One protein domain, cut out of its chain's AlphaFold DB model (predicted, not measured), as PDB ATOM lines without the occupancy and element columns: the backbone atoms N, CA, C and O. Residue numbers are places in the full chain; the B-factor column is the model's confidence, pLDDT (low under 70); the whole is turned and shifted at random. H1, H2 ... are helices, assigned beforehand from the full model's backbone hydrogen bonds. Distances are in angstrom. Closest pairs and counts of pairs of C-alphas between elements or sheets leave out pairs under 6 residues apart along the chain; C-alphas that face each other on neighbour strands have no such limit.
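AT A GLANCE: This is residues 59 to 113 of the 148 residues of the protein "Sulfate ABC transporter, periplasmic binding protein" of Nitrospira sp. ND1 (UniProt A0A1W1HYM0). A slender, rod-like chain of helices is built along one long helix, H2, with the short helix H1 at one end of it and H3 with H4 making a small head at the other. The stretch before H1, residues 59 to 62, runs beside H2, while the head's two helices cross at a slant and H4 is joined to H3 by a loop. The printed part has 55 residues with four named helices, in the order H1, H2, H3, H4, and no named strand; the class is all helix. The whole is loose, with a radius of gyration of the C-alphas of 14.2 A, and the C-alphas span 44 by 15 by 15 A.

HOW THE PARTS SIT: H2, residues 72 to 83, is the longest helix. It and H1, residues 63 to 68, only just touch, with 3 pairs of C-alphas within 8 A, and they touch only at the corner by their link. H2 touches H1 with residues 72 to 75 alone; the closest C-alphas of the two helices are those of Ala 66 and Arg 72, 4.8 A apart. H1 and H2 run opposite ways at a steep tilt of 41 degrees. Past the other end of H2 comes H3, residues 85 to 93, which is close to H2 but not clearly touching it: their closest C-alphas, those of Phe 81 and Ala 87, are 6.5 A apart. H2 and H3 run the same way at a steep tilt of 57 degrees. H3 touches H4, residues 101 to 106, with the C-alphas of Gln 89 and Val 103 closest at 6.4 A. These two run the same way at a steep tilt of 50 degrees. H1 is apart from H3 and from H4, and H2 is apart from H4. In H1, H2, H3 and H4 every O i to N i+4 pair is within hydrogen-bond range.

IN THESE COORDINATES: H2 measures 17.0 A from C-alpha 72 at (134.729, 127.073, 104.503) to C-alpha 83 at (130.289, 113.188, 95.754). H3, nine residues from Glu 85 to Glu 93, measures 12.7 A. H1, six residues, begins with C-alpha 63 at (128.580, 126.266, 109.001). H4, also six residues, ends with C-alpha 106 at (129.514, 100.630, 86.559).

THE WHOLE: The C-alphas farthest apart, those of Gln 68 and His 113, are 44.0 A from each other. The printed part has no cut. The links from H1 to H2 and from H2 to H3 are tight, with 3 residues and 1 residue, and the link from H3 to H4 is short, with 7 residues. The mean pLDDT of the printed part is 96.2, and no printed residue is under 70.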
ATOM      1  N   ILE A  59     126.052 113.775 104.467       95.06
ATOM      2  CA  ILE A  59     127.272 114.531 104.751       95.06
ATOM      3  C   ILE A  59     126.928 116.013 104.654       95.06
ATOM      4  O   ILE A  59     126.302 116.442 103.687       95.06
ATOM      5  N   ALA A  60     127.334 116.796 105.652       96.31
ATOM      6  CA  ALA A  60     127.080 118.229 105.691       96.31
ATOM      7  C   ALA A  60     128.271 118.983 106.282       96.31
ATOM      8  O   ALA A  60     128.971 118.479 107.166       96.31
ATOM      9  N   VAL A  61     128.467 120.216 105.819       97.81
ATOM     10  CA  VAL A  61     129.393 121.158 106.449       97.81
ATOM     11  C   VAL A  61     128.694 121.822 107.633       97.81
ATOM     12  O   VAL A  61     127.537 122.226 107.546       97.81
ATOM     13  N   ILE A  62     129.391 121.925 108.766       98.12
ATOM     14  CA  ILE A  62     128.872 122.617 109.951       98.12
ATOM     15  C   ILE A  62     129.244 124.088 109.849       98.12
ATOM     16  O   ILE A  62     130.376 124.462 110.168       98.12
ATOM     17  N   ASP A  63     128.278 124.914 109.451       97.94
ATOM     18  CA  ASP A  63     128.580 126.266 109.001       97.94
ATOM     19  C   ASP A  63     129.342 127.110 110.019       97.94
ATOM     20  O   ASP A  63     130.443 127.600 109.766       97.94
ATOM     21  N   ARG A  64     128.794 127.174 111.233       98.38
ATOM     22  CA  ARG A  64     129.389 127.906 112.353       98.38
ATOM     23  C   ARG A  64     130.866 127.558 112.565       98.38
ATOM     24  O   ARG A  64     131.664 128.448 112.836       98.38
ATOM     25  N   ASN A  65     131.221 126.277 112.470       98.44
ATOM     26  CA  ASN A  65     132.580 125.812 112.741       98.44
ATOM     27  C   ASN A  65     133.508 126.089 111.559       98.44
ATOM     28  O   ASN A  65     134.656 126.479 111.765       98.44
ATOM     29  N   ALA A  66     133.021 125.886 110.334       98.44
ATOM     30  CA  ALA A  66     133.799 126.133 109.128       98.44
ATOM     31  C   ALA A  66     134.153 127.623 108.985       98.44
ATOM     32  O   ALA A  66     135.299 127.946 108.668       98.44
ATOM     33  N   ASP A  67     133.218 128.519 109.313       98.25
ATOM     34  CA  ASP A  67     133.450 129.966 109.287       98.25
ATOM     35  C   ASP A  67     134.365 130.415 110.431       98.25
ATOM     36  O   ASP A  67     135.323 131.153 110.199       98.25
ATOM     37  N   GLN A  68     134.123 129.928 111.657       98.44
ATOM     38  CA  GLN A  68     134.946 130.250 112.830       98.44
ATOM     39  C   GLN A  68     136.410 129.828 112.649       98.44
ATOM     40  O   GLN A  68     137.310 130.504 113.143       98.44
ATOM     41  N   HIS A  69     136.657 128.702 111.977       98.31
ATOM     42  CA  HIS A  69     138.008 128.201 111.724       98.31
ATOM     43  C   HIS A  69     138.585 128.654 110.379       98.31
ATOM     44  O   HIS A  69     139.711 128.280 110.064       98.31
ATOM     45  N   HIS A  70     137.852 129.459 109.602       98.12
ATOM     46  CA  HIS A  70     138.267 129.946 108.282       98.12
ATOM     47  C   HIS A  70     138.627 128.818 107.293       98.12
ATOM     48  O   HIS A  70     139.592 128.919 106.541       98.12
ATOM     49  N   VAL A  71     137.841 127.735 107.299       98.50
ATOM     50  CA  VAL A  71     138.038 126.543 106.446       98.50
ATOM     51  C   VAL A  71     136.841 126.240 105.542       98.50
ATOM     52  O   VAL A  71     136.746 125.130 105.024       98.50
ATOM     53  N   ARG A  72     135.930 127.205 105.346       98.38
ATOM     54  CA  ARG A  72     134.729 127.073 104.503       98.38
ATOM     55  C   ARG A  72     135.021 126.421 103.156       98.38
ATOM     56  O   ARG A  72     134.535 125.328 102.888       98.38
ATOM     57  N   ASP A  73     135.877 127.063 102.370       98.25
ATOM     58  CA  ASP A  73     136.168 126.649 100.999       98.25
ATOM     59  C   ASP A  73     136.746 125.229 100.951       98.25
ATOM     60  O   ASP A  73     136.402 124.438 100.077       98.25
ATOM     61  N   LEU A  74     137.590 124.876 101.928       98.31
ATOM     62  CA  LEU A  74     138.166 123.538 102.037       98.31
ATOM     63  C   LEU A  74     137.111 122.491 102.421       98.31
ATOM     64  O   LEU A  74     137.113 121.395 101.867       98.31
ATOM     65  N   ALA A  75     136.221 122.809 103.364       98.44
ATOM     66  CA  ALA A  75     135.160 121.904 103.792       98.44
ATOM     67  C   ALA A  75     134.147 121.650 102.664       98.44
ATOM     68  O   ALA A  75     133.805 120.497 102.402       98.44
ATOM     69  N   ASP A  76     133.733 122.701 101.956       98.19
ATOM     70  CA  ASP A  76     132.815 122.606 100.818       98.19
ATOM     71  C   ASP A  76     133.460 121.830  99.654       98.19
ATOM     72  O   ASP A  76     132.825 120.958  99.049       98.19
ATOM     73  N   ALA A  77     134.747 122.076  99.375       98.38
ATOM     74  CA  ALA A  77     135.505 121.317  98.381       98.38
ATOM     75  C   ALA A  77     135.631 119.836  98.765       98.38
ATOM     76  O   ALA A  77     135.500 118.970  97.902       98.38
ATOM     77  N   PHE A  78     135.836 119.528 100.046       98.25
ATOM     78  CA  PHE A  78     135.901 118.148 100.519       98.25
ATOM     79  C   PHE A  78     134.558 117.429 100.361       98.25
ATOM     80  O   PHE A  78     134.520 116.338  99.799       98.25
ATOM     81  N   VAL A  79     133.440 118.044 100.761       97.56
ATOM     82  CA  VAL A  79     132.104 117.457 100.541       97.56
ATOM     83  C   VAL A  79     131.815 117.279  99.048       97.56
ATOM     84  O   VAL A  79     131.279 116.248  98.643       97.56
ATOM     85  N   SER A  80     132.222 118.233  98.209       97.25
ATOM     86  CA  SER A  80     132.099 118.113  96.751       97.25
ATOM     87  C   SER A  80     132.924 116.945  96.204       97.25
ATOM     88  O   SER A  80     132.418 116.158  95.406       97.25
ATOM     89  N   PHE A  81     134.164 116.777  96.678       97.75
ATOM     90  CA  PHE A  81     135.024 115.647  96.324       97.75
ATOM     91  C   PHE A  81     134.392 114.304  96.702       97.75
ATOM     92  O   PHE A  81     134.384 113.396  95.877       97.75
ATOM     93  N   LEU A  82     133.799 114.186  97.898       97.38
ATOM     94  CA  LEU A  82     133.149 112.948  98.347       97.38
ATOM     95  C   LEU A  82     131.970 112.524  97.453       97.38
ATOM     96  O   LEU A  82     131.656 111.338  97.390       97.38
ATOM     97  N   ASN A  83     131.340 113.463  96.743       95.19
ATOM     98  CA  ASN A  83     130.289 113.188  95.754       95.19
ATOM     99  C   ASN A  83     130.834 112.949  94.331       95.19
ATOM    100  O   ASN A  83     130.101 112.507  93.440       95.19
ATOM    101  N   GLY A  84     132.115 113.245  94.107       96.75
ATOM    102  CA  GLY A  84     132.809 113.037  92.845       96.75
ATOM    103  C   GLY A  84     133.082 111.563  92.550       96.75
ATOM    104  O   GLY A  84     133.061 110.705  93.430       96.75
ATOM    105  N   GLU A  85     133.358 111.270  91.281       97.38
ATOM    106  CA  GLU A  85     133.563 109.904  90.789       97.38
ATOM    107  C   GLU A  85     134.681 109.159  91.535       97.38
ATOM    108  O   GLU A  85     134.480 108.017  91.936       97.38
ATOM    109  N   GLU A  86     135.818 109.814  91.783       97.19
ATOM    110  CA  GLU A  86     136.974 109.213  92.465       97.19
ATOM    111  C   GLU A  86     136.623 108.703  93.871       97.19
ATOM    112  O   GLU A  86     136.850 107.537  94.195       97.19
ATOM    113  N   ALA A  87     136.007 109.547  94.704       97.69
ATOM    114  CA  ALA A  87     135.615 109.154  96.055       97.69
ATOM    115  C   ALA A  87     134.536 108.063  96.043       97.69
ATOM    116  O   ALA A  87     134.566 107.139  96.853       97.69
ATOM    117  N   GLN A  88     133.600 108.138  95.097       97.75
ATOM    118  CA  GLN A  88     132.518 107.165  94.966       97.75
ATOM    119  C   GLN A  88     133.030 105.796  94.498       97.75
ATOM    120  O   GLN A  88     132.531 104.771  94.957       97.75
ATOM    121  N   GLN A  89     134.061 105.751  93.648       97.00
ATOM    122  CA  GLN A  89     134.760 104.507  93.316       97.00
ATOM    123  C   GLN A  89     135.451 103.916  94.552       97.00
ATOM    124  O   GLN A  89     135.294 102.726  94.819       97.00
ATOM    125  N   ALA A  90     136.131 104.740  95.356       96.19
ATOM    126  CA  ALA A  90     136.724 104.278  96.612       96.19
ATOM    127  C   ALA A  90     135.658 103.721  97.575       96.19
ATOM    128  O   ALA A  90     135.849 102.666  98.178       96.19
ATOM    129  N   PHE A  91     134.495 104.366  97.684       96.50
ATOM    130  CA  PHE A  91     133.374 103.877  98.492       96.50
ATOM    131  C   PHE A  91     132.911 102.472  98.085       96.50
ATOM    132  O   PHE A  91     132.697 101.634  98.967       96.50
ATOM    133  N   VAL A  92     132.860 102.168  96.785       96.19
ATOM    134  CA  VAL A  92     132.562 100.812  96.292       96.19
ATOM    135  C   VAL A  92     133.584  99.793  96.801       96.19
ATOM    136  O   VAL A  92     133.198  98.705  97.232       96.19
ATOM    137  N   GLU A  93     134.878 100.127  96.819       93.38
ATOM    138  CA  GLU A  93     135.925  99.218  97.316       93.38
ATOM    139  C   GLU A  93     135.747  98.848  98.795       93.38
ATOM    140  O   GLU A  93     136.097  97.735  99.204       93.38
ATOM    141  N   PHE A  94     135.165  99.761  99.578       93.50
ATOM    142  CA  PHE A  94     134.816  99.567 100.986       93.50
ATOM    143  C   PHE A  94     133.381  99.051 101.200       93.50
ATOM    144  O   PHE A  94     132.927  98.960 102.339       93.50
ATOM    145  N   GLY A  95     132.680  98.664 100.130       94.38
ATOM    146  CA  GLY A  95     131.361  98.034 100.196       94.38
ATOM    147  C   GLY A  95     130.197  99.004 100.391       94.38
ATOM    148  O   GLY A  95     129.105  98.564 100.745       94.38
ATOM    149  N   PHE A  96     130.402 100.302 100.178       96.19
ATOM    150  CA  PHE A  96     129.324 101.288 100.171       96.19
ATOM    151  C   PHE A  96     128.707 101.389  98.778       96.19
ATOM    152  O   PHE A  96     129.417 101.469  97.774       96.19
ATOM    153  N   ARG A  97     127.375 101.445  98.720       95.50
ATOM    154  CA  ARG A  97     126.655 101.722  97.475       95.50
ATOM    155  C   ARG A  97     126.862 103.195  97.095       95.50
ATOM    156  O   ARG A  97     126.576 104.060  97.923       95.50
ATOM    157  N   PRO A  98     127.362 103.498  95.887       96.00
ATOM    158  CA  PRO A  98     127.675 104.864  95.496       96.00
ATOM    159  C   PRO A  98     126.398 105.636  95.139       96.00
ATOM    160  O   PRO A  98     125.490 105.101  94.504       96.00
ATOM    161  N   ALA A  99     126.355 106.914  95.511       93.38
ATOM    162  CA  ALA A  99     125.298 107.852  95.143       93.38
ATOM    163  C   ALA A  99     125.492 108.421  93.726       93.38
ATOM    164  O   ALA A  99     124.532 108.832  93.077       93.38
ATOM    165  N   ASN A 100     126.731 108.438  93.221       95.62
ATOM    166  CA  ASN A 100     127.001 108.855  91.849       95.62
ATOM    167  C   ASN A 100     126.481 107.804  90.858       95.62
ATOM    168  O   ASN A 100     126.952 106.667  90.846       95.62
ATOM    169  N   GLU A 101     125.549 108.195  89.989       95.06
ATOM    170  CA  GLU A 101     124.866 107.256  89.096       95.06
ATOM    171  C   GLU A 101     125.791 106.525  88.114       95.06
ATOM    172  O   GLU A 101     125.539 105.369  87.769       95.06
ATOM    173  N   ALA A 102     126.837 107.190  87.613       96.31
ATOM    174  CA  ALA A 102     127.762 106.571  86.671       96.31
ATOM    175  C   ALA A 102     128.552 105.456  87.364       96.31
ATOM    176  O   ALA A 102     128.624 104.339  86.843       96.31
ATOM    177  N   VAL A 103     129.045 105.728  88.576       97.56
ATOM    178  CA  VAL A 103     129.729 104.734  89.412       97.56
ATOM    179  C   VAL A 103     128.767 103.625  89.836       97.56
ATOM    180  O   VAL A 103     129.129 102.452  89.763       97.56
ATOM    181  N   ALA A 104     127.526 103.953  90.204       95.44
ATOM    182  CA  ALA A 104     126.504 102.969  90.566       95.44
ATOM    183  C   ALA A 104     126.206 101.997  89.418       95.44
ATOM    184  O   ALA A 104     126.205 100.784  89.619       95.44
ATOM    185  N   ARG A 105     126.031 102.505  88.189       95.94
ATOM    186  CA  ARG A 105     125.842 101.656  87.002       95.94
ATOM    187  C   ARG A 105     127.067 100.788  86.719       95.94
ATOM    188  O   ARG A 105     126.910  99.607  86.425       95.94
ATOM    189  N   ALA A 106     128.269 101.352  86.822       96.50
ATOM    190  CA  ALA A 106     129.514 100.630  86.559       96.50
ATOM    191  C   ALA A 106     129.821  99.543  87.607       96.50
ATOM    192  O   ALA A 106     130.453  98.540  87.282       96.50
ATOM    193  N   SER A 107     129.362  99.725  88.847       95.50
ATOM    194  CA  SER A 107     129.626  98.829  89.983       95.50
ATOM    195  C   SER A 107     128.447  97.930  90.367       95.50
ATOM    196  O   SER A 107     128.534  97.221  91.365       95.50
ATOM    197  N   ALA A 108     127.361  97.904  89.587       92.19
ATOM    198  CA  ALA A 108     126.139  97.174  89.936       92.19
ATOM    199  C   ALA A 108     126.384  95.689  90.271       92.19
ATOM    200  O   ALA A 108     125.787  95.160  91.201       92.19
ATOM    201  N   SER A 109     127.317  95.031  89.575       92.75
ATOM    202  CA  SER A 109     127.673  93.625  89.812       92.75
ATOM    203  C   SER A 109     128.413  93.362  91.131       92.75
ATOM    204  O   SER A 109     128.537  92.204  91.526       92.75
ATOM    205  N   ALA A 110     128.907  94.399  91.814       90.12
ATOM    206  CA  ALA A 110     129.565  94.275  93.113       90.12
ATOM    207  C   ALA A 110     128.572  94.088  94.272       90.12
ATOM    208  O   ALA A 110     128.982  93.712  95.370       90.12
ATOM    209  N   PHE A 111     127.279  94.335  94.038       91.44
ATOM    210  CA  PHE A 111     126.249  94.332  95.067       91.44
ATOM    211  C   PHE A 111     125.150  93.324  94.751       91.44
ATOM    212  O   PHE A 111     124.764  93.128  93.600       91.44
ATOM    213  N   LEU A 112     124.592  92.709  95.792       88.25
ATOM    214  CA  LEU A 112     123.370  91.927  95.633       88.25
ATOM    215  C   LEU A 112     122.166  92.867  95.496       88.25
ATOM    216  O   LEU A 112     122.179  94.002  95.981       88.25
ATOM    217  N   HIS A 113     121.115  92.388  94.839       87.62
ATOM    218  CA  HIS A 113     119.874  93.130  94.635       87.62
ATOM    219  C   HIS A 113     118.749  92.453  95.424       87.62
ATOM    220  O   HIS A 113     118.240  91.420  94.982       87.62
TER     221      HIS A 113